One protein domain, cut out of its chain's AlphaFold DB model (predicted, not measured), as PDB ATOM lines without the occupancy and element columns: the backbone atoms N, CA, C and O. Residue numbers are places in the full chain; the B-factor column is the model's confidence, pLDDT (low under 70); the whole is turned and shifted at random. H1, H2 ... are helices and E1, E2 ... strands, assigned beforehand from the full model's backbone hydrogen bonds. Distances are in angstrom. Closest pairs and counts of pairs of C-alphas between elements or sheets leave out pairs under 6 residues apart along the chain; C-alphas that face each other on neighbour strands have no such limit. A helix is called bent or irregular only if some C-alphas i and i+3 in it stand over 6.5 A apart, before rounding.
ATOM      1  N   ILE A  28     254.046 292.558 206.667       83.62
ATOM      2  CA  ILE A  28     254.009 291.113 206.885       83.62
ATOM      3  C   ILE A  28     253.453 290.868 208.283       83.62
ATOM      4  O   ILE A  28     254.075 291.236 209.279       83.62
ATOM      5  N   THR A  29     252.276 290.250 208.345       80.00
ATOM      6  CA  THR A  29     251.619 289.872 209.606       80.00
ATOM      7  C   THR A  29     251.989 288.461 210.064       80.00
ATOM      8  O   THR A  29     251.926 288.191 211.263       80.00
ATOM      9  N   GLN A  30     252.425 287.600 209.136       81.19
ATOM     10  CA  GLN A  30     252.890 286.230 209.369       81.19
ATOM     11  C   GLN A  30     254.082 285.903 208.460       81.19
ATOM     12  O   GLN A  30     254.070 286.238 207.273       81.19
ATOM     13  N   LEU A  31     255.106 285.254 209.014       83.25
ATOM     14  CA  LEU A  31     256.305 284.856 208.278       83.25
ATOM     15  C   LEU A  31     256.010 283.665 207.337       83.25
ATOM     16  O   LEU A  31     255.352 282.721 207.761       83.25
ATOM     17  N   PRO A  32     256.480 283.669 206.073       86.50
ATOM     18  CA  PRO A  32     256.447 282.474 205.235       86.50
ATOM     19  C   PRO A  32     257.505 281.459 205.687       86.50
ATOM     20  O   PRO A  32     258.593 281.850 206.109       86.50
ATOM     21  N   ASN A  33     257.235 280.166 205.511       84.38
ATOM     22  CA  ASN A  33     258.187 279.115 205.867       84.38
ATOM     23  C   ASN A  33     259.501 279.228 205.051       84.38
ATOM     24  O   ASN A  33     259.544 278.990 203.839       84.38
ATOM     25  N   LEU A  34     260.593 279.592 205.721       84.62
ATOM     26  CA  LEU A  34     261.900 279.849 205.118       84.62
ATOM     27  C   LEU A  34     262.602 278.573 204.657       84.62
ATOM     28  O   LEU A  34     263.379 278.633 203.704       84.62
ATOM     29  N   SER A  35     262.335 277.430 205.291       79.12
ATOM     30  CA  SER A  35     262.919 276.146 204.890       79.12
ATOM     31  C   SER A  35     262.448 275.761 203.485       79.12
ATOM     32  O   SER A  35     263.245 275.311 202.661       79.12
ATOM     33  N   TRP A  36     261.180 276.046 203.170       81.00
ATOM     34  CA  TRP A  36     260.603 275.833 201.845       81.00
ATOM     35  C   TRP A  36     260.998 276.948 200.875       81.00
ATOM     36  O   TRP A  36     261.463 276.687 199.764       81.00
ATOM     37  N   HIS A  37     260.817 278.210 201.258       82.50
ATOM     38  CA  HIS A  37     260.988 279.326 200.325       82.50
ATOM     39  C   HIS A  37     262.453 279.676 200.039       82.50
ATOM     40  O   HIS A  37     262.751 280.285 199.010       82.50
ATOM     41  N   ALA A  38     263.363 279.295 200.933       84.81
ATOM     42  CA  ALA A  38     264.760 279.694 200.915       84.81
ATOM     43  C   ALA A  38     265.719 278.565 201.373       84.81
ATOM     44  O   ALA A  38     266.623 278.839 202.167       84.81
ATOM     45  N   PRO A  39     265.607 277.314 200.870       85.81
ATOM     46  CA  PRO A  39     266.394 276.173 201.360       85.81
ATOM     47  C   PRO A  39     267.905 276.360 201.175       85.81
ATOM     48  O   PRO A  39     268.702 275.825 201.939       85.81
ATOM     49  N   GLU A  40     268.313 277.168 200.192       86.19
ATOM     50  CA  GLU A  40     269.715 277.539 199.963       86.19
ATOM     51  C   GLU A  40     270.311 278.388 201.105       86.19
ATOM     52  O   GLU A  40     271.528 278.409 201.287       86.19
ATOM     53  N   PHE A  41     269.465 279.070 201.884       88.81
ATOM     54  CA  PHE A  41     269.850 279.916 203.019       88.81
ATOM     55  C   PHE A  41     269.432 279.316 204.371       88.81
ATOM     56  O   PHE A  41     270.006 279.661 205.404       88.81
ATOM     57  N   PHE A  42     268.462 278.401 204.372       88.56
ATOM     58  CA  PHE A  42     267.934 277.713 205.553       88.56
ATOM     59  C   PHE A  42     267.948 276.187 205.359       88.56
ATOM     60  O   PHE A  42     266.894 275.550 205.370       88.56
ATOM     61  N   PRO A  43     269.129 275.571 205.163       86.81
ATOM     62  CA  PRO A  43     269.232 274.141 204.909       86.81
ATOM     63  C   PRO A  43     268.997 273.334 206.189       86.81
ATOM     64  O   PRO A  43     268.910 273.882 207.290       86.81
ATOM     65  N   GLU A  44     268.914 272.016 206.041       85.12
ATOM     66  CA  GLU A  44     268.891 271.077 207.166       85.12
ATOM     67  C   GLU A  44     270.154 271.203 208.033       85.12
ATOM     68  O   GLU A  44     271.229 271.564 207.539       85.12
ATOM     69  N   ARG A  45     270.052 270.826 209.316       78.75
ATOM     70  CA  ARG A  45     271.145 270.885 210.303       78.75
ATOM     71  C   ARG A  45     272.460 270.308 209.776       78.75
ATOM     72  O   ARG A  45     273.514 270.929 209.911       78.75
ATOM     73  N   ALA A  46     272.403 269.136 209.140       81.25
ATOM     74  CA  ALA A  46     273.579 268.443 208.605       81.25
ATOM     75  C   ALA A  46     274.327 269.258 207.532       81.25
ATOM     76  O   ALA A  46     275.523 269.061 207.318       81.25
ATOM     77  N   SER A  47     273.629 270.191 206.884       86.31
ATOM     78  CA  SER A  47     274.135 271.027 205.800       86.31
ATOM     79  C   SER A  47     274.406 272.475 206.220       86.31
ATOM     80  O   SER A  47     274.858 273.260 205.390       86.31
ATOM     81  N   LEU A  48     274.235 272.852 207.493       82.56
ATOM     82  CA  LEU A  48     274.556 274.208 207.969       82.56
ATOM     83  C   LEU A  48     276.008 274.608 207.699       82.56
ATOM     84  O   LEU A  48     276.279 275.749 207.340       82.56
ATOM     85  N   SER A  49     276.946 273.663 207.796       84.31
ATOM     86  CA  SER A  49     278.366 273.905 207.505       84.31
ATOM     87  C   SER A  49     278.634 274.292 206.044       84.31
ATOM     88  O   SER A  49     279.687 274.850 205.738       84.31
ATOM     89  N   THR A  50     277.685 274.028 205.139       85.69
ATOM     90  CA  THR A  50     277.773 274.408 203.721       85.69
ATOM     91  C   THR A  50     277.407 275.878 203.483       85.69
ATOM     92  O   THR A  50     277.809 276.457 202.468       85.69
ATOM     93  N   ILE A  51     276.722 276.520 204.440       87.19
ATOM     94  CA  ILE A  51     276.386 277.947 204.413       87.19
ATOM     95  C   ILE A  51     277.650 278.749 204.715       87.19
ATOM     96  O   ILE A  51     278.030 278.977 205.861       87.19
ATOM     97  N   THR A  52     278.324 279.195 203.662       86.44
ATOM     98  CA  THR A  52     279.568 279.964 203.762       86.44
ATOM     99  C   THR A  52     279.560 281.151 202.804       86.44
ATOM    100  O   THR A  52     278.738 281.243 201.887       86.44
ATOM    101  N   GLY A  53     280.475 282.097 203.029       89.19
ATOM    102  CA  GLY A  53     280.622 283.277 202.181       89.19
ATOM    103  C   GLY A  53     279.340 284.108 202.113       89.19
ATOM    104  O   GLY A  53     278.748 284.441 203.138       89.19
ATOM    105  N   TRP A  54     278.910 284.440 200.897       86.56
ATOM    106  CA  TRP A  54     277.762 285.317 200.663       86.56
ATOM    107  C   TRP A  54     276.425 284.732 201.147       86.56
ATOM    108  O   TRP A  54     275.562 285.480 201.595       86.56
ATOM    109  N   ARG A  55     276.256 283.401 201.140       88.81
ATOM    110  CA  ARG A  55     275.017 282.760 201.620       88.81
ATOM    111  C   ARG A  55     274.804 282.979 203.113       88.81
ATOM    112  O   ARG A  55     273.688 283.257 203.537       88.81
ATOM    113  N   SER A  56     275.884 282.919 203.892       88.88
ATOM    114  CA  SER A  56     275.855 283.230 205.327       88.88
ATOM    115  C   SER A  56     275.468 284.691 205.575       88.88
ATOM    116  O   SER A  56     274.679 284.971 206.473       88.88
ATOM    117  N   GLN A  57     275.942 285.615 204.733       88.88
ATOM    118  CA  GLN A  57     275.583 287.035 204.822       88.88
ATOM    119  C   GLN A  57     274.099 287.270 204.511       88.88
ATOM    120  O   GLN A  57     273.430 287.987 205.249       88.88
ATOM    121  N   VAL A  58     273.569 286.631 203.462       89.62
ATOM    122  CA  VAL A  58     272.139 286.704 203.120       89.62
ATOM    123  C   VAL A  58     271.282 286.143 204.249       89.62
ATOM    124  O   VAL A  58     270.355 286.810 204.697       89.62
ATOM    125  N   ARG A  59     271.623 284.955 204.754       91.94
ATOM    126  CA  ARG A  59     270.936 284.333 205.889       91.94
ATOM    127  C   ARG A  59     270.908 285.259 207.105       91.94
ATOM    128  O   ARG A  59     269.841 285.500 207.660       91.94
ATOM    129  N   HIS A  60     272.052 285.833 207.475       90.69
ATOM    130  CA  HIS A  60     272.152 286.777 208.587       90.69
ATOM    131  C   HIS A  60     271.270 288.013 208.376       90.69
ATOM    132  O   HIS A  60     270.579 288.440 209.295       90.69
ATOM    133  N   ARG A  61     271.250 288.574 207.160       90.12
ATOM    134  CA  ARG A  61     270.396 289.719 206.821       90.12
ATOM    135  C   ARG A  61     268.911 289.383 206.935       90.12
ATOM    136  O   ARG A  61     268.152 290.187 207.464       90.12
ATOM    137  N   VAL A  62     268.495 288.205 206.466       90.94
ATOM    138  CA  VAL A  62     267.105 287.744 206.600       90.94
ATOM    139  C   VAL A  62     266.732 287.616 208.075       90.94
ATOM    140  O   VAL A  62     265.717 288.163 208.486       90.94
ATOM    141  N   LEU A  63     267.569 286.967 208.889       90.25
ATOM    142  CA  LEU A  63     267.331 286.811 210.329       90.25
ATOM    143  C   LEU A  63     267.255 288.158 211.063       90.25
ATOM    144  O   LEU A  63     266.395 288.346 211.920       90.25
ATOM    145  N   GLU A  64     268.116 289.110 210.705       87.38
ATOM    146  CA  GLU A  64     268.096 290.464 211.263       87.38
ATOM    147  C   GLU A  64     266.829 291.232 210.859       87.38
ATOM    148  O   GLU A  64     266.219 291.897 211.696       87.38
ATOM    149  N   ALA A  65     266.390 291.104 209.603       87.62
ATOM    150  CA  ALA A  65     265.144 291.698 209.128       87.62
ATOM    151  C   ALA A  65     263.921 291.089 209.832       87.62
ATOM    152  O   ALA A  65     263.031 291.826 210.252       87.62
ATOM    153  N   ILE A  66     263.900 289.765 210.024       86.62
ATOM    154  CA  ILE A  66     262.853 289.067 210.788       86.62
ATOM    155  C   ILE A  66     262.803 289.606 212.204       86.62
ATOM    156  O   ILE A  66     261.729 289.979 212.668       86.62
ATOM    157  N   GLY A  67     263.956 289.684 212.869       80.38
ATOM    158  CA  GLY A  67     264.010 290.235 214.206       80.38
ATOM    159  C   GLY A  67     263.445 291.646 214.230       80.38
ATOM    160  O   GLY A  67     262.592 291.947 215.050       80.38
ATOM    161  N   ASN A  68     263.898 292.529 213.342       79.88
ATOM    162  CA  ASN A  68     263.516 293.945 213.359       79.88
ATOM    163  C   ASN A  68     262.077 294.217 212.877       79.88
ATOM    164  O   ASN A  68     261.616 295.362 212.954       79.88
ATOM    165  N   CYS A  69     261.364 293.199 212.394       79.69
ATOM    166  CA  CYS A  69     260.004 293.323 211.894       79.69
ATOM    167  C   CYS A  69     259.019 293.604 213.042       79.69
ATOM    168  O   CYS A  69     258.804 292.789 213.936       79.69
ATOM    169  N   ASN A  70     258.364 294.765 212.996       74.38
ATOM    170  CA  ASN A  70     257.397 295.196 214.014       74.38
ATOM    171  C   ASN A  70     255.927 295.041 213.586       74.38
ATOM    172  O   ASN A  70     255.020 295.508 214.286       74.38
ATOM    173  N   THR A  71     255.691 294.431 212.424       76.50
ATOM    174  CA  THR A  71     254.354 294.226 211.855       76.50
ATOM    175  C   THR A  71     253.814 292.820 212.080       76.50
ATOM    176  O   THR A  71     252.636 292.602 211.815       76.50
ATOM    177  N   PHE A  72     254.632 291.887 212.583       75.19
ATOM    178  CA  PHE A  72     254.175 290.538 212.902       75.19
ATOM    179  C   PHE A  72     253.079 290.556 213.968       75.19
ATOM    180  O   PHE A  72     253.252 291.090 215.065       75.19
ATOM    181  N   GLU A  73     251.962 289.919 213.640       76.12
ATOM    182  CA  GLU A  73     250.882 289.617 214.578       76.12
ATOM    183  C   GLU A  73     250.995 288.168 215.073       76.12
ATOM    184  O   GLU A  73     250.677 287.886 216.234       76.12
ATOM    185  N   SER A  74     251.514 287.285 214.208       71.44
ATOM    186  CA  SER A  74     251.776 285.870 214.464       71.44
ATOM    187  C   SER A  74     253.184 285.491 214.008       71.44
ATOM    188  O   SER A  74     253.568 285.771 212.870       71.44
ATOM    189  N   LEU A  75     253.934 284.821 214.881       74.88
ATOM    190  CA  LEU A  75     255.222 284.219 214.551       74.88
ATOM    191  C   LEU A  75     255.209 282.754 214.989       74.88
ATOM    192  O   LEU A  75     255.166 282.467 216.186       74.88
ATOM    193  N   ASN A  76     255.277 281.849 214.016       77.50
ATOM    194  CA  ASN A  76     255.586 280.452 214.269       77.50
ATOM    195  C   ASN A  76     257.096 280.269 214.087       77.50
ATOM    196  O   ASN A  76     257.654 280.569 213.032       77.50
ATOM    197  N   VAL A  77     257.773 279.814 215.138       71.31
ATOM    198  CA  VAL A  77     259.224 279.592 215.101       71.31
ATOM    199  C   VAL A  77     259.593 278.477 214.113       71.31
ATOM    200  O   VAL A  77     260.633 278.560 213.454       71.31
ATOM    201  N   GLY A  78     258.688 277.520 213.909       71.69
ATOM    202  CA  GLY A  78     258.768 276.504 212.869       71.69
ATOM    203  C   GLY A  78     258.842 277.072 211.453       71.69
ATOM    204  O   GLY A  78     259.514 276.498 210.605       71.69
ATOM    205  N   ASP A  79     258.292 278.260 211.185       80.50
ATOM    206  CA  ASP A  79     258.448 278.898 209.871       80.50
ATOM    207  C   ASP A  79     259.893 279.373 209.620       80.50
ATOM    208  O   ASP A  79     260.286 279.572 208.473       80.50
ATOM    209  N   ILE A  80     260.721 279.536 210.658       80.19
ATOM    210  CA  ILE A  80     262.137 279.923 210.518       80.19
ATOM    211  C   ILE A  80     263.031 278.686 210.413       80.19
ATOM    212  O   ILE A  80     263.974 278.657 209.615       80.19
ATOM    213  N   CYS A  81     262.765 277.689 211.256       75.06
ATOM    214  CA  CYS A  81     263.653 276.554 211.480       75.06
ATOM    215  C   CYS A  81     263.024 275.195 211.161       75.06
ATOM    216  O   CYS A  81     263.611 274.182 211.510       75.06
ATOM    217  N   ASP A  82     261.879 275.146 210.481       78.56
ATOM    218  CA  ASP A  82     261.211 273.897 210.087       78.56
ATOM    219  C   ASP A  82     260.955 272.956 211.277       78.56
ATOM    220  O   ASP A  82     261.208 271.758 211.198       78.56
ATOM    221  N   ASP A  83     260.584 273.542 212.417       71.56
ATOM    222  CA  ASP A  83     260.455 272.895 213.733       71.56
ATOM    223  C   ASP A  83     261.753 272.263 214.304       71.56
ATOM    224  O   ASP A  83     261.757 271.765 215.428       71.56
ATOM    225  N   ASP A  84     262.890 272.356 213.602       69.06
ATOM    226  CA  ASP A  84     264.221 271.934 214.065       69.06
ATOM    227  C   ASP A  84     265.058 273.148 214.498       69.06
ATOM    228  O   ASP A  84     265.779 273.771 213.709       69.06
ATOM    229  N   ILE A  85     265.017 273.474 215.791       66.19
ATOM    230  CA  ILE A  85     265.743 274.621 216.363       66.19
ATOM    231  C   ILE A  85     267.258 274.559 216.178       66.19
ATOM    232  O   ILE A  85     267.927 275.596 216.196       66.19
ATOM    233  N   SER A  86     267.810 273.363 215.957       67.19
ATOM    234  CA  SER A  86     269.236 273.185 215.712       67.19
ATOM    235  C   SER A  86     269.657 273.676 214.323       67.19
ATOM    236  O   SER A  86     270.854 273.793 214.048       67.19
ATOM    237  N   ARG A  87     268.688 274.051 213.470       77.25
ATOM    238  CA  ARG A  87     268.904 274.782 212.211       77.25
ATOM    239  C   ARG A  87     269.291 276.240 212.423       77.25
ATOM    240  O   ARG A  87     269.590 276.908 211.436       77.25
ATOM    241  N   LEU A  88     269.311 276.743 213.657       79.56
ATOM    242  CA  LEU A  88     269.832 278.061 214.016       79.56
ATOM    243  C   LEU A  88     270.901 277.930 215.102       79.56
ATOM    244  O   LEU A  88     270.762 277.184 216.069       79.56
ATOM    245  N   THR A  89     271.989 278.678 214.950       77.75
ATOM    246  CA  THR A  89     273.017 278.791 215.995       77.75
ATOM    247  C   THR A  89     272.555 279.713 217.126       77.75
ATOM    248  O   THR A  89     271.695 280.569 216.929       77.75
ATOM    249  N   ALA A  90     273.180 279.620 218.304       71.00
ATOM    250  CA  ALA A  90     272.883 280.517 219.429       71.00
ATOM    251  C   ALA A  90     272.991 282.012 219.055       71.00
ATOM    252  O   ALA A  90     272.146 282.816 219.438       71.00
ATOM    253  N   SER A  91     273.989 282.386 218.247       76.31
ATOM    254  CA  SER A  91     274.135 283.758 217.741       76.31
ATOM    255  C   SER A  91     273.028 284.165 216.769       76.31
ATOM    256  O   SER A  91     272.640 285.326 216.728       76.31
ATOM    257  N   GLU A  92     272.508 283.229 215.977       83.44
ATOM    258  CA  GLU A  92     271.407 283.493 215.043       83.44
ATOM    259  C   GLU A  92     270.080 283.674 215.772       83.44
ATOM    260  O   GLU A  92     269.325 284.588 215.442       83.44
ATOM    261  N   TRP A  93     269.847 282.880 216.816       77.44
ATOM    262  CA  TRP A  93     268.752 283.119 217.748       77.44
ATOM    263  C   TRP A  93     268.858 284.497 218.399       77.44
ATOM    264  O   TRP A  93     267.874 285.235 218.420       77.44
ATOM    265  N   GLU A  94     270.051 284.901 218.849       71.12
ATOM    266  CA  GLU A  94     270.261 286.246 219.398       71.12
ATOM    267  C   GLU A  94     269.871 287.342 218.393       71.12
ATOM    268  O   GLU A  94     269.244 288.330 218.773       71.12
ATOM    269  N   ILE A  95     270.201 287.174 217.109       81.12
ATOM    270  CA  ILE A  95     269.873 288.142 216.053       81.12
ATOM    271  C   ILE A  95     268.361 288.258 215.857       81.12
ATOM    272  O   ILE A  95     267.833 289.373 215.878       81.12
ATOM    273  N   VAL A  96     267.664 287.126 215.708       77.06
ATOM    274  CA  VAL A  96     266.200 287.103 215.554       77.06
ATOM    275  C   VAL A  96     265.544 287.756 216.764       77.06
ATOM    276  O   VAL A  96     264.675 288.609 216.616       77.06
ATOM    277  N   PHE A  97     265.997 287.439 217.975       68.12
ATOM    278  CA  PHE A  97     265.388 287.985 219.185       68.12
ATOM    279  C   PHE A  97     265.741 289.449 219.445       68.12
ATOM    280  O   PHE A  97     264.902 290.194 219.959       68.12
ATOM    281  N   ARG A  98     266.923 289.916 219.026       64.62
ATOM    282  CA  ARG A  98     267.342 291.311 219.213       64.62
ATOM    283  C   ARG A  98     266.345 292.298 218.620       64.62
ATOM    284  O   ARG A  98     266.072 293.331 219.240       64.62
ATOM    285  N   GLY A  99     265.817 292.009 217.437       57.12
ATOM    286  CA  GLY A  99     264.937 292.947 216.754       57.12
ATOM    287  C   GLY A  99     263.512 293.006 217.327       57.12
ATOM    288  O   GLY A  99     262.890 294.068 217.262       57.12
ATOM    289  N   PHE A 100     263.058 291.978 218.062       58.84
ATOM    290  CA  PHE A 100     261.870 292.064 218.933       58.84
ATOM    291  C   PHE A 100     262.099 293.000 220.143       58.84
ATOM    292  O   PHE A 100     261.307 293.040 221.083       58.84
ATOM    293  N   ARG A 101     263.189 293.785 220.109       52.16
ATOM    294  CA  ARG A 101     263.689 294.706 221.133       52.16
ATOM    295  C   ARG A 101     264.042 294.025 222.450       52.16
ATOM    296  O   ARG A 101     264.076 294.671 223.497       52.16
ATOM    297  N   LEU A 102     264.438 292.760 222.383       43.94
ATOM    298  CA  LEU A 102     265.216 292.113 223.431       43.94
ATOM    299  C   LEU A 102     266.690 292.450 223.205       43.94
ATOM    300  O   LEU A 102     267.430 291.712 222.566       43.94
ATOM    301  N   SER A 103     267.146 293.618 223.657       38.44
ATOM    302  CA  SER A 103     268.558 293.958 223.461       38.44
ATOM    303  C   SER A 103     269.461 292.980 224.232       38.44
ATOM    304  O   SER A 103     269.152 292.610 225.358       38.44
ATOM    305  N   ALA A 104     270.641 292.644 223.706       38.56
ATOM    306  CA  ALA A 104     271.685 291.944 224.472       38.56
ATOM    307  C   ALA A 104     272.113 292.715 225.752       38.56
ATOM    308  O   ALA A 104     272.685 292.154 226.681       38.56
ATOM    309  N   ARG A 105     271.772 294.012 225.846       35.44
ATOM    310  CA  ARG A 105     271.865 294.830 227.070       35.44
ATOM    311  C   ARG A 105     270.736 294.565 228.079       35.44
ATOM    312  O   ARG A 105     270.920 294.856 229.257       35.44
ATOM    313  N   CYS A 106     269.601 294.005 227.660       33.75
ATOM    314  CA  CYS A 106     268.500 293.592 228.534       33.75
ATOM    315  C   CYS A 106     268.919 292.422 229.431       33.75
ATOM    316  O   CYS A 106     268.598 292.450 230.613       33.75
ATOM    317  N   TRP A 107     269.724 291.484 228.923       36.47
ATOM    318  CA  TRP A 107     270.290 290.384 229.712       36.47
ATOM    319  C   TRP A 107     271.220 290.871 230.837       36.47
ATOM    320  O   TRP A 107     271.091 290.445 231.983       36.47
ATOM    321  N   SER A 108     272.123 291.820 230.557       36.50
ATOM    322  CA  SER A 108     273.045 292.353 231.578       36.50
ATOM    323  C   SER A 108     272.375 293.304 232.580       36.50
ATOM    324  O   SER A 108     272.784 293.364 233.740       36.50
ATOM    325  N   ASN A 109     271.326 294.021 232.167       35.16
ATOM    326  CA  ASN A 109     270.582 294.922 233.050       35.16
ATOM    327  C   ASN A 109     269.545 294.182 233.917       35.16
ATOM    328  O   ASN A 109     269.251 294.643 235.017       35.16
ATOM    329  N   LEU A 110     269.045 293.004 233.518       38.62
ATOM    330  CA  LEU A 110     268.136 292.212 234.363       38.62
ATOM    331  C   LEU A 110     268.830 291.632 235.607       38.62
ATOM    332  O   LEU A 110     268.201 291.507 236.655       38.62
ATOM    333  N   ALA A 111     270.134 291.351 235.519       34.66
ATOM    334  CA  ALA A 111     270.941 290.934 236.663       34.66
ATOM    335  C   ALA A 111     271.215 292.073 237.672       34.66
ATOM    336  O   ALA A 111     271.737 291.806 238.751       34.66
ATOM    337  N   ASP A 119     257.091 297.632 222.773       53.00
ATOM    338  CA  ASP A 119     256.233 298.050 221.650       53.00
ATOM    339  C   ASP A 119     255.851 296.857 220.737       53.00
ATOM    340  O   ASP A 119     255.442 297.051 219.591       53.00
ATOM    341  N   SER A 120     256.040 295.615 221.202       57.66
ATOM    342  CA  SER A 120     255.766 294.409 220.414       57.66
ATOM    343  C   SER A 120     254.265 294.226 220.208       57.66
ATOM    344  O   SER A 120     253.507 294.201 221.177       57.66
ATOM    345  N   LYS A 121     253.851 294.069 218.943       66.00
ATOM    346  CA  LYS A 121     252.471 293.758 218.533       66.00
ATOM    347  C   LYS A 121     252.179 292.258 218.477       66.00
ATOM    348  O   LYS A 121     251.069 291.889 218.105       66.00
ATOM    349  N   LEU A 122     253.155 291.419 218.831       62.84
ATOM    350  CA  LEU A 122     253.012 289.970 218.794       62.84
ATOM    351  C   LEU A 122     251.875 289.551 219.729       62.84
ATOM    352  O   LEU A 122     251.950 289.806 220.928       62.84
ATOM    353  N   LYS A 123     250.838 288.921 219.170       73.38
ATOM    354  CA  LYS A 123     249.667 288.432 219.915       73.38
ATOM    355  C   LYS A 123     249.650 286.925 220.055       73.38
ATOM    356  O   LYS A 123     249.074 286.414 221.010       73.38
ATOM    357  N   TRP A 124     250.278 286.221 219.127       69.50
ATOM    358  CA  TRP A 124     250.330 284.773 219.146       69.50
ATOM    359  C   TRP A 124     251.754 284.294 218.900       69.50
ATOM    360  O   TRP A 124     252.413 284.730 217.954       69.50
ATOM    361  N   LEU A 125     252.217 283.421 219.790       69.25
ATOM    362  CA  LEU A 125     253.484 282.719 219.681       69.25
ATOM    363  C   LEU A 125     253.191 281.227 219.705       69.25
ATOM    364  O   LEU A 125     252.592 280.721 220.659       69.25
ATOM    365  N   GLU A 126     253.630 280.548 218.657       69.94
ATOM    366  CA  GLU A 126     253.562 279.102 218.547       69.94
ATOM    367  C   GLU A 126     254.975 278.521 218.525       69.94
ATOM    368  O   GLU A 126     255.828 278.947 217.742       69.94
ATOM    369  N   LEU A 127     255.217 277.578 219.432       65.62
ATOM    370  CA  LEU A 127     256.487 276.884 219.605       65.62
ATOM    371  C   LEU A 127     256.231 275.388 219.437       65.62
ATOM    372  O   LEU A 127     255.668 274.763 220.335       65.62
ATOM    373  N   GLY A 128     256.591 274.837 218.280       60.38
ATOM    374  CA  GLY A 128     256.439 273.423 217.940       60.38
ATOM    375  C   GLY A 128     257.779 272.686 217.872       60.38
ATOM    376  O   GLY A 128     258.788 273.300 217.542       60.38
ATOM    377  N   GLY A 129     257.778 271.379 218.155       61.12
ATOM    378  CA  GLY A 129     258.912 270.475 217.898       61.12
ATOM    379  C   GLY A 129     259.840 270.233 219.094       61.12
ATOM    380  O   GLY A 129     259.492 270.547 220.235       61.12
ATOM    381  N   ASP A 130     261.045 269.716 218.826       56.06
ATOM    382  CA  ASP A 130     262.075 269.332 219.819       56.06
ATOM    383  C   ASP A 130     262.732 270.547 220.521       56.06
ATOM    384  O   ASP A 130     263.809 270.462 221.112       56.06
ATOM    385  N   VAL A 131     262.070 271.711 220.479       53.25
ATOM    386  CA  VAL A 131     262.473 272.990 221.093       53.25
ATOM    387  C   VAL A 131     262.797 272.833 222.583       53.25
ATOM    388  O   VAL A 131     263.535 273.636 223.144       53.25
ATOM    389  N   TRP A 132     262.240 271.809 223.228       58.41
ATOM    390  CA  TRP A 132     262.287 271.594 224.673       58.41
ATOM    391  C   TRP A 132     263.388 270.641 225.140       58.41
ATOM    392  O   TRP A 132     263.600 270.543 226.344       58.41
ATOM    393  N   GLU A 133     264.111 269.983 224.228       57.75
ATOM    394  CA  GLU A 133     265.253 269.133 224.602       57.75
ATOM    395  C   GLU A 133     266.467 269.957 225.071       57.75
ATOM    396  O   GLU A 133     267.351 269.448 225.764       57.75
ATOM    397  N   ASP A 134     266.521 271.243 224.709       58.47
ATOM    398  CA  ASP A 134     267.590 272.160 225.098       58.47
ATOM    399  C   ASP A 134     267.138 273.075 226.251       58.47
ATOM    400  O   ASP A 134     266.335 273.996 226.082       58.47
ATOM    401  N   GLU A 135     267.717 272.874 227.438       60.53
ATOM    402  CA  GLU A 135     267.459 273.688 228.636       60.53
ATOM    403  C   GLU A 135     267.729 275.191 228.402       60.53
ATOM    404  O   GLU A 135     267.162 276.069 229.067       60.53
ATOM    405  N   SER A 136     268.598 275.531 227.444       61.72
ATOM    406  CA  SER A 136     268.824 276.918 227.059       61.72
ATOM    407  C   SER A 136     267.611 277.503 226.337       61.72
ATOM    408  O   SER A 136     267.255 278.648 226.616       61.72
ATOM    409  N   ALA A 137     266.902 276.744 225.498       59.88
ATOM    410  CA  ALA A 137     265.720 277.212 224.772       59.88
ATOM    411  C   ALA A 137     264.588 277.635 225.723       59.88
ATOM    412  O   ALA A 137     263.976 278.687 225.528       59.88
ATOM    413  N   VAL A 138     264.401 276.911 226.831       65.44
ATOM    414  CA  VAL A 138     263.441 277.253 227.898       65.44
ATOM    415  C   VAL A 138     263.676 278.659 228.446       65.44
ATOM    416  O   VAL A 138     262.736 279.443 228.612       65.44
ATOM    417  N   LYS A 139     264.941 279.003 228.712       68.81
ATOM    418  CA  LYS A 139     265.320 280.320 229.242       68.81
ATOM    419  C   LYS A 139     265.021 281.426 228.230       68.81
ATOM    420  O   LYS A 139     264.506 282.467 228.628       68.81
ATOM    421  N   HIS A 140     265.254 281.180 226.942       64.94
ATOM    422  CA  HIS A 140     264.946 282.142 225.881       64.94
ATOM    423  C   HIS A 140     263.433 282.367 225.728       64.94
ATOM    424  O   HIS A 140     262.979 283.511 225.683       64.94
ATOM    425  N   VAL A 141     262.621 281.305 225.746       67.06
ATOM    426  CA  VAL A 141     261.153 281.421 225.662       67.06
ATOM    427  C   VAL A 141     260.577 282.156 226.876       67.06
ATOM    428  O   VAL A 141     259.725 283.038 226.740       67.06
ATOM    429  N   ALA A 142     261.072 281.839 228.074       71.56
ATOM    430  CA  ALA A 142     260.692 282.506 229.318       71.56
ATOM    431  C   ALA A 142     260.924 284.027 229.281       71.56
ATOM    432  O   ALA A 142     260.219 284.790 229.948       71.56
ATOM    433  N   GLU A 143     261.918 284.484 228.525       69.38
ATOM    434  CA  GLU A 143     262.186 285.902 228.318       69.38
ATOM    435  C   GLU A 143     261.314 286.530 227.236       69.38
ATOM    436  O   GLU A 143     260.840 287.649 227.434       69.38
ATOM    437  N   MET A 144     261.023 285.811 226.148       66.44
ATOM    438  CA  MET A 144     260.083 286.274 225.119       66.44
ATOM    439  C   MET A 144     258.716 286.605 225.717       66.44
ATOM    440  O   MET A 144     258.163 287.674 225.453       66.44
ATOM    441  N   ILE A 145     258.205 285.727 226.584       70.56
ATOM    442  CA  ILE A 145     256.932 285.925 227.289       70.56
ATOM    443  C   ILE A 145     256.960 287.211 228.128       70.56
ATOM    444  O   ILE A 145     256.004 287.982 228.118       70.56
ATOM    445  N   ASN A 146     258.068 287.481 228.822       68.81
ATOM    446  CA  ASN A 146     258.213 288.680 229.651       68.81
ATOM    447  C   ASN A 146     258.266 289.984 228.836       68.81
ATOM    448  O   ASN A 146     257.990 291.056 229.379       68.81
ATOM    449  N   SER A 147     258.659 289.918 227.566       64.69
ATOM    450  CA  SER A 147     258.914 291.097 226.731       64.69
ATOM    451  C   SER A 147     257.856 291.358 225.663       64.69
ATOM    452  O   SER A 147     257.907 292.396 225.002       64.69
ATOM    453  N   ALA A 148     256.854 290.489 225.543       63.88
ATOM    454  CA  ALA A 148     255.703 290.667 224.667       63.88
ATOM    455  C   ALA A 148     254.413 290.865 225.500       63.88
ATOM    456  O   ALA A 148     253.659 289.922 225.714       63.88
ATOM    457  N   PRO A 149     254.109 292.088 225.978       66.31
ATOM    458  CA  PRO A 149     252.966 292.356 226.859       66.31
ATOM    459  C   PRO A 149     251.623 292.158 226.145       66.31
ATOM    460  O   PRO A 149     250.608 291.917 226.794       66.31
ATOM    461  N   LEU A 150     251.619 292.264 224.810       71.00
ATOM    462  CA  LEU A 150     250.449 292.053 223.960       71.00
ATOM    463  C   LEU A 150     250.277 290.590 223.530       71.00
ATOM    464  O   LEU A 150     249.294 290.290 222.865       71.00
ATOM    465  N   LEU A 151     251.187 289.682 223.909       70.31
ATOM    466  CA  LEU A 151     251.124 288.270 223.533       70.31
ATOM    467  C   LEU A 151     249.921 287.627 224.202       70.31
ATOM    468  O   LEU A 151     250.026 287.326 225.372       70.31
ATOM    469  N   GLU A 152     248.785 287.449 223.532       78.81
ATOM    470  CA  GLU A 152     247.510 286.920 224.048       78.81
ATOM    471  C   GLU A 152     247.516 285.392 224.196       78.81
ATOM    472  O   GLU A 152     247.038 284.862 225.202       78.81
ATOM    473  N   THR A 153     248.138 284.701 223.243       75.81
ATOM    474  CA  THR A 153     248.138 283.239 223.157       75.81
ATOM    475  C   THR A 153     249.565 282.716 223.044       75.81
ATOM    476  O   THR A 153     250.332 283.161 222.192       75.81
ATOM    477  N   LEU A 154     249.901 281.743 223.888       75.69
ATOM    478  CA  LEU A 154     251.101 280.923 223.770       75.69
ATOM    479  C   LEU A 154     250.652 279.491 223.500       75.69
ATOM    480  O   LEU A 154     249.978 278.886 224.335       75.69
ATOM    481  N   THR A 155     251.012 278.967 222.339       71.75
ATOM    482  CA  THR A 155     250.768 277.574 221.980       71.75
ATOM    483  C   THR A 155     252.103 276.863 221.967       71.75
ATOM    484  O   THR A 155     253.025 277.275 221.272       71.75
ATOM    485  N   LEU A 156     252.208 275.804 222.753       68.88
ATOM    486  CA  LEU A 156     253.328 274.883 222.669       68.88
ATOM    487  C   LEU A 156     252.774 273.652 221.931       68.88
ATOM    488  O   LEU A 156     251.705 273.170 222.297       68.88
ATOM    489  N   GLN A 157     253.398 273.217 220.843       60.12
ATOM    490  CA  GLN A 157     253.023 272.024 220.073       60.12
ATOM    491  C   GLN A 157     254.193 271.029 220.048       60.12
ATOM    492  O   GLN A 157     255.327 271.389 220.342       60.12
ATOM    493  N   GLY A 158     253.928 269.767 219.691       55.34
ATOM    494  CA  GLY A 158     254.964 268.721 219.650       55.34
ATOM    495  C   GLY A 158     255.181 267.984 220.975       55.34
ATOM    496  O   GLY A 158     256.246 267.431 221.204       55.34
ATOM    497  N   PHE A 159     254.172 267.954 221.851       56.44
ATOM    498  CA  PHE A 159     254.227 267.210 223.109       56.44
ATOM    499  C   PHE A 159     254.235 265.692 222.880       56.44
ATOM    500  O   PHE A 159     253.181 265.052 222.861       56.44
ATOM    501  N   SER A 160     255.413 265.094 222.759       48.22
ATOM    502  CA  SER A 160     255.606 263.689 223.108       48.22
ATOM    503  C   SER A 160     256.360 263.627 224.431       48.22
ATOM    504  O   SER A 160     257.572 263.702 224.440       48.22
ATOM    505  N   GLU A 161     255.618 263.573 225.539       53.47
ATOM    506  CA  GLU A 161     256.013 263.022 226.856       53.47
ATOM    507  C   GLU A 161     257.285 263.535 227.592       53.47
ATOM    508  O   GLU A 161     257.424 263.216 228.770       53.47
ATOM    509  N   ASP A 162     258.132 264.392 227.009       56.16
ATOM    510  CA  ASP A 162     259.499 264.656 227.511       56.16
ATOM    511  C   ASP A 162     259.741 266.064 228.101       56.16
ATOM    512  O   ASP A 162     260.860 266.401 228.485       56.16
ATOM    513  N   MET A 163     258.716 266.915 228.216       63.00
ATOM    514  CA  MET A 163     258.887 268.240 228.831       63.00
ATOM    515  C   MET A 163     258.941 268.118 230.357       63.00
ATOM    516  O   MET A 163     257.949 267.758 230.989       63.00
ATOM    517  N   GLU A 164     260.087 268.448 230.955       69.12
ATOM    518  CA  GLU A 164     260.264 268.393 232.407       69.12
ATOM    519  C   GLU A 164     259.278 269.329 233.130       69.12
ATOM    520  O   GLU A 164     259.101 270.489 232.741       69.12
ATOM    521  N   ASP A 165     258.675 268.853 234.225       73.19
ATOM    522  CA  ASP A 165     257.728 269.627 235.046       73.19
ATOM    523  C   ASP A 165     258.299 270.997 235.472       73.19
ATOM    524  O   ASP A 165     257.572 271.993 235.536       73.19
ATOM    525  N   GLU A 166     259.617 271.075 235.697       76.75
ATOM    526  CA  GLU A 166     260.332 272.317 236.019       76.75
ATOM    527  C   GLU A 166     260.217 273.361 234.895       76.75
ATOM    528  O   GLU A 166     259.987 274.546 235.150       76.75
ATOM    529  N   THR A 167     260.290 272.929 233.636       70.69
ATOM    530  CA  THR A 167     260.151 273.806 232.468       70.69
ATOM    531  C   THR A 167     258.739 274.384 232.384       70.69
ATOM    532  O   THR A 167     258.561 275.591 232.178       70.69
ATOM    533  N   VAL A 168     257.723 273.545 232.596       74.06
ATOM    534  CA  VAL A 168     256.316 273.971 232.612       74.06
ATOM    535  C   VAL A 168     256.071 274.975 233.738       74.06
ATOM    536  O   VAL A 168     255.392 275.989 233.529       74.06
ATOM    537  N   GLU A 169     256.652 274.742 234.916       79.12
ATOM    538  CA  GLU A 169     256.545 275.654 236.053       79.12
ATOM    539  C   GLU A 169     257.182 277.016 235.741       79.12
ATOM    540  O   GLU A 169     256.542 278.057 235.938       79.12
ATOM    541  N   ILE A 170     258.402 277.028 235.196       79.12
ATOM    542  CA  ILE A 170     259.109 278.257 234.818       79.12
ATOM    543  C   ILE A 170     258.263 279.073 233.837       79.12
ATOM    544  O   ILE A 170     258.010 280.254 234.087       79.12
ATOM    545  N   LEU A 171     257.777 278.470 232.749       74.56
ATOM    546  CA  LEU A 171     256.996 279.185 231.735       74.56
ATOM    547  C   LEU A 171     255.665 279.704 232.290       74.56
ATOM    548  O   LEU A 171     255.302 280.859 232.047       74.56
ATOM    549  N   SER A 172     254.974 278.903 233.102       77.06
ATOM    550  CA  SER A 172     253.700 279.279 233.727       77.06
ATOM    551  C   SER A 172     253.851 280.465 234.682       77.06
ATOM    552  O   SER A 172     253.032 281.395 234.678       77.06
ATOM    553  N   GLN A 173     254.927 280.483 235.477       78.44
ATOM    554  CA  GLN A 173     255.234 281.609 236.358       78.44
ATOM    555  C   GLN A 173     255.525 282.887 235.561       78.44
ATOM    556  O   GLN A 173     255.074 283.970 235.947       78.44
ATOM    557  N   ARG A 174     256.264 282.785 234.451       75.88
ATOM    558  CA  ARG A 174     256.608 283.940 233.602       75.88
ATOM    559  C   ARG A 174     255.391 284.500 232.881       75.88
ATOM    560  O   ARG A 174     255.171 285.707 232.937       75.88
ATOM    561  N   TRP A 175     254.550 283.635 232.323       73.56
ATOM    562  CA  TRP A 175     253.279 284.022 231.712       73.56
ATOM    563  C   TRP A 175     252.380 284.780 232.684       73.56
ATOM    564  O   TRP A 175     251.896 285.867 232.377       73.56
ATOM    565  N   SER A 176     252.222 284.255 233.900       76.75
ATOM    566  CA  SER A 176     251.398 284.892 234.931       76.75
ATOM    567  C   SER A 176     251.937 286.270 235.337       76.75
ATOM    568  O   SER A 176     251.159 287.187 235.592       76.75
ATOM    569  N   ARG A 177     253.265 286.445 235.373       71.81
ATOM    570  CA  ARG A 177     253.910 287.730 235.698       71.81
ATOM    571  C   ARG A 177     253.831 288.756 234.574       71.81
ATOM    572  O   ARG A 177     253.713 289.934 234.874       71.81
ATOM    573  N   ALA A 178     253.877 288.336 233.312       65.19
ATOM    574  CA  ALA A 178     253.764 289.241 232.165       65.19
ATOM    575  C   ALA A 178     252.362 289.878 232.027       65.19
ATOM    576  O   ALA A 178     252.180 290.820 231.259       65.19
ATOM    577  N   ARG A 179     251.371 289.368 232.773       66.31
ATOM    578  CA  ARG A 179     249.955 289.770 232.729       66.31
ATOM    579  C   ARG A 179     249.495 290.693 233.864       66.31
ATOM    580  O   ARG A 179     248.331 291.092 233.854       66.31
TER     581      ARG A 179
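AT A GLANCE: This is residues 28 to 111 and 119 to 179 of the 180 residues of an uncharacterized protein of Marchantia polymorpha subsp. ruderalis (UniProt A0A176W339). The chain is wound in stacked turns: a small sheet of three strands, E1, E2 and E3, makes one side, and a row of helices, H3, H5, H7 and H8, makes the other, with H5, H7 and H8 running back against the way of the strands. H1 and H2 lie at the H3 end of this stack, H8 closes the other end, and H6 lies outside the row near H5; within the row H3 touches H5 and H7 touches H8, while H5 and H7 are near each other without touching. The printed part has 145 residues with eight named helices and three named strands, in the order H1 H2 H3 E1 H4 H5 H6 E2 H7 E3 H8; the sheet's order is E1, E2, E3, all parallel, and the class is mostly helix. The whole is compact, with a radius of gyration of the C-alphas of 15.0 A and spans of 43 by 35 by 30 A.

IN THESE COORDINATES: H1 is residues 34 to 37, with C-alpha 34 at (261.900, 279.849, 205.118). H2, residues 45 to 50, is irregular: C-alphas 46 and 49 are 7.3 A apart. H3, residues 54 to 68, is the longest helix by residues, 20.9 A from first to last C-alpha. E1 is residues 74 to 76, and H4 is residues 78 to 81. H5, residues 90 to 99, measures 15.0 A and is neither bent nor irregular, but only just: C-alphas 96 and 99 are 6.1 A apart. H6 is residues 104 to 110. After the cut, E2, residues 124 to 128, is 12.9 A long and begins with C-alpha 124 at (250.330, 284.773, 219.146). H7, residues 135 to 147, measures 19.5 A, and E3, residues 153 to 157, measures 12.6 A. H8, residues 165 to 178, measures 20.2 A and ends with C-alpha 178 at (253.764, 289.241, 232.165).

HOW THE PARTS SIT: E2 is the inner strand, and E1 and E3 are the edge strands. E1 and E2 are parallel at 8 degrees, with N 75 and O 124 within hydrogen-bond range at 3.4 A. E2 and E3 are parallel at 10 degrees, with N 157 and O 127 at 2.8 A and N 127 and O 155 at 2.9 A. E2, H7 and E3 form a strand-helix-strand unit, two parallel neighbour strands with a helix between them in the chain, and its crossover is right-handed. H7 is only just on the sheet, with 5 pairs of C-alphas within 10 A, and only grazes it with residues 141 to 145. H4 too is only just on the sheet, with 5 such pairs, and only grazes it with residues 78 to 79. H7 and H8 touch at a shallow tilt of 15 degrees, the same way; their closest C-alphas, of Asn 146 and Ala 178, are 5.1 A apart. H5 and H7 are near each other, with 8 pairs of C-alphas within 10 A. H3 and H5 touch at a steep tilt of 42 degrees, the same way; their closest C-alphas, of Asn 68 and Gly 99, are 3.8 A apart. H5 and H6 are close but not clearly touching, about perpendicular at 82 degrees, with C-alphas 98 and 104 the closest at 6.8 A. H1 touches H4, closest at the C-alphas of Leu 34 and Ile 80, 5.4 A. H2 touches no helix and is apart from H3. In H3 and H8 every O i to N i+4 pair is within hydrogen-bond range; the counts are 5 of 6 in H5, 2 of 3 in H6, 7 of 9 in H7 and 0 of 2 in H2, where 2 of 3 O i to N i+3 pairs are within range, while H1 and H4 are too short for an O i to N i+4 pair.

THE WHOLE: The two C-alphas farthest apart, of Gly 53 and Ser 176, are 43.9 A apart. Residues 112 to 118 are not printed, and C-alphas 111 and 119 are 22.2 A apart across this cut, which falls in the link from H6 to E2. Of the links that are printed whole, none is long. The mean pLDDT of the printed part is 71.5; 57 residues are under 70, among them residues 97 to 111, 124 to 141 and 156 to 164, and the mean for H6 is 36.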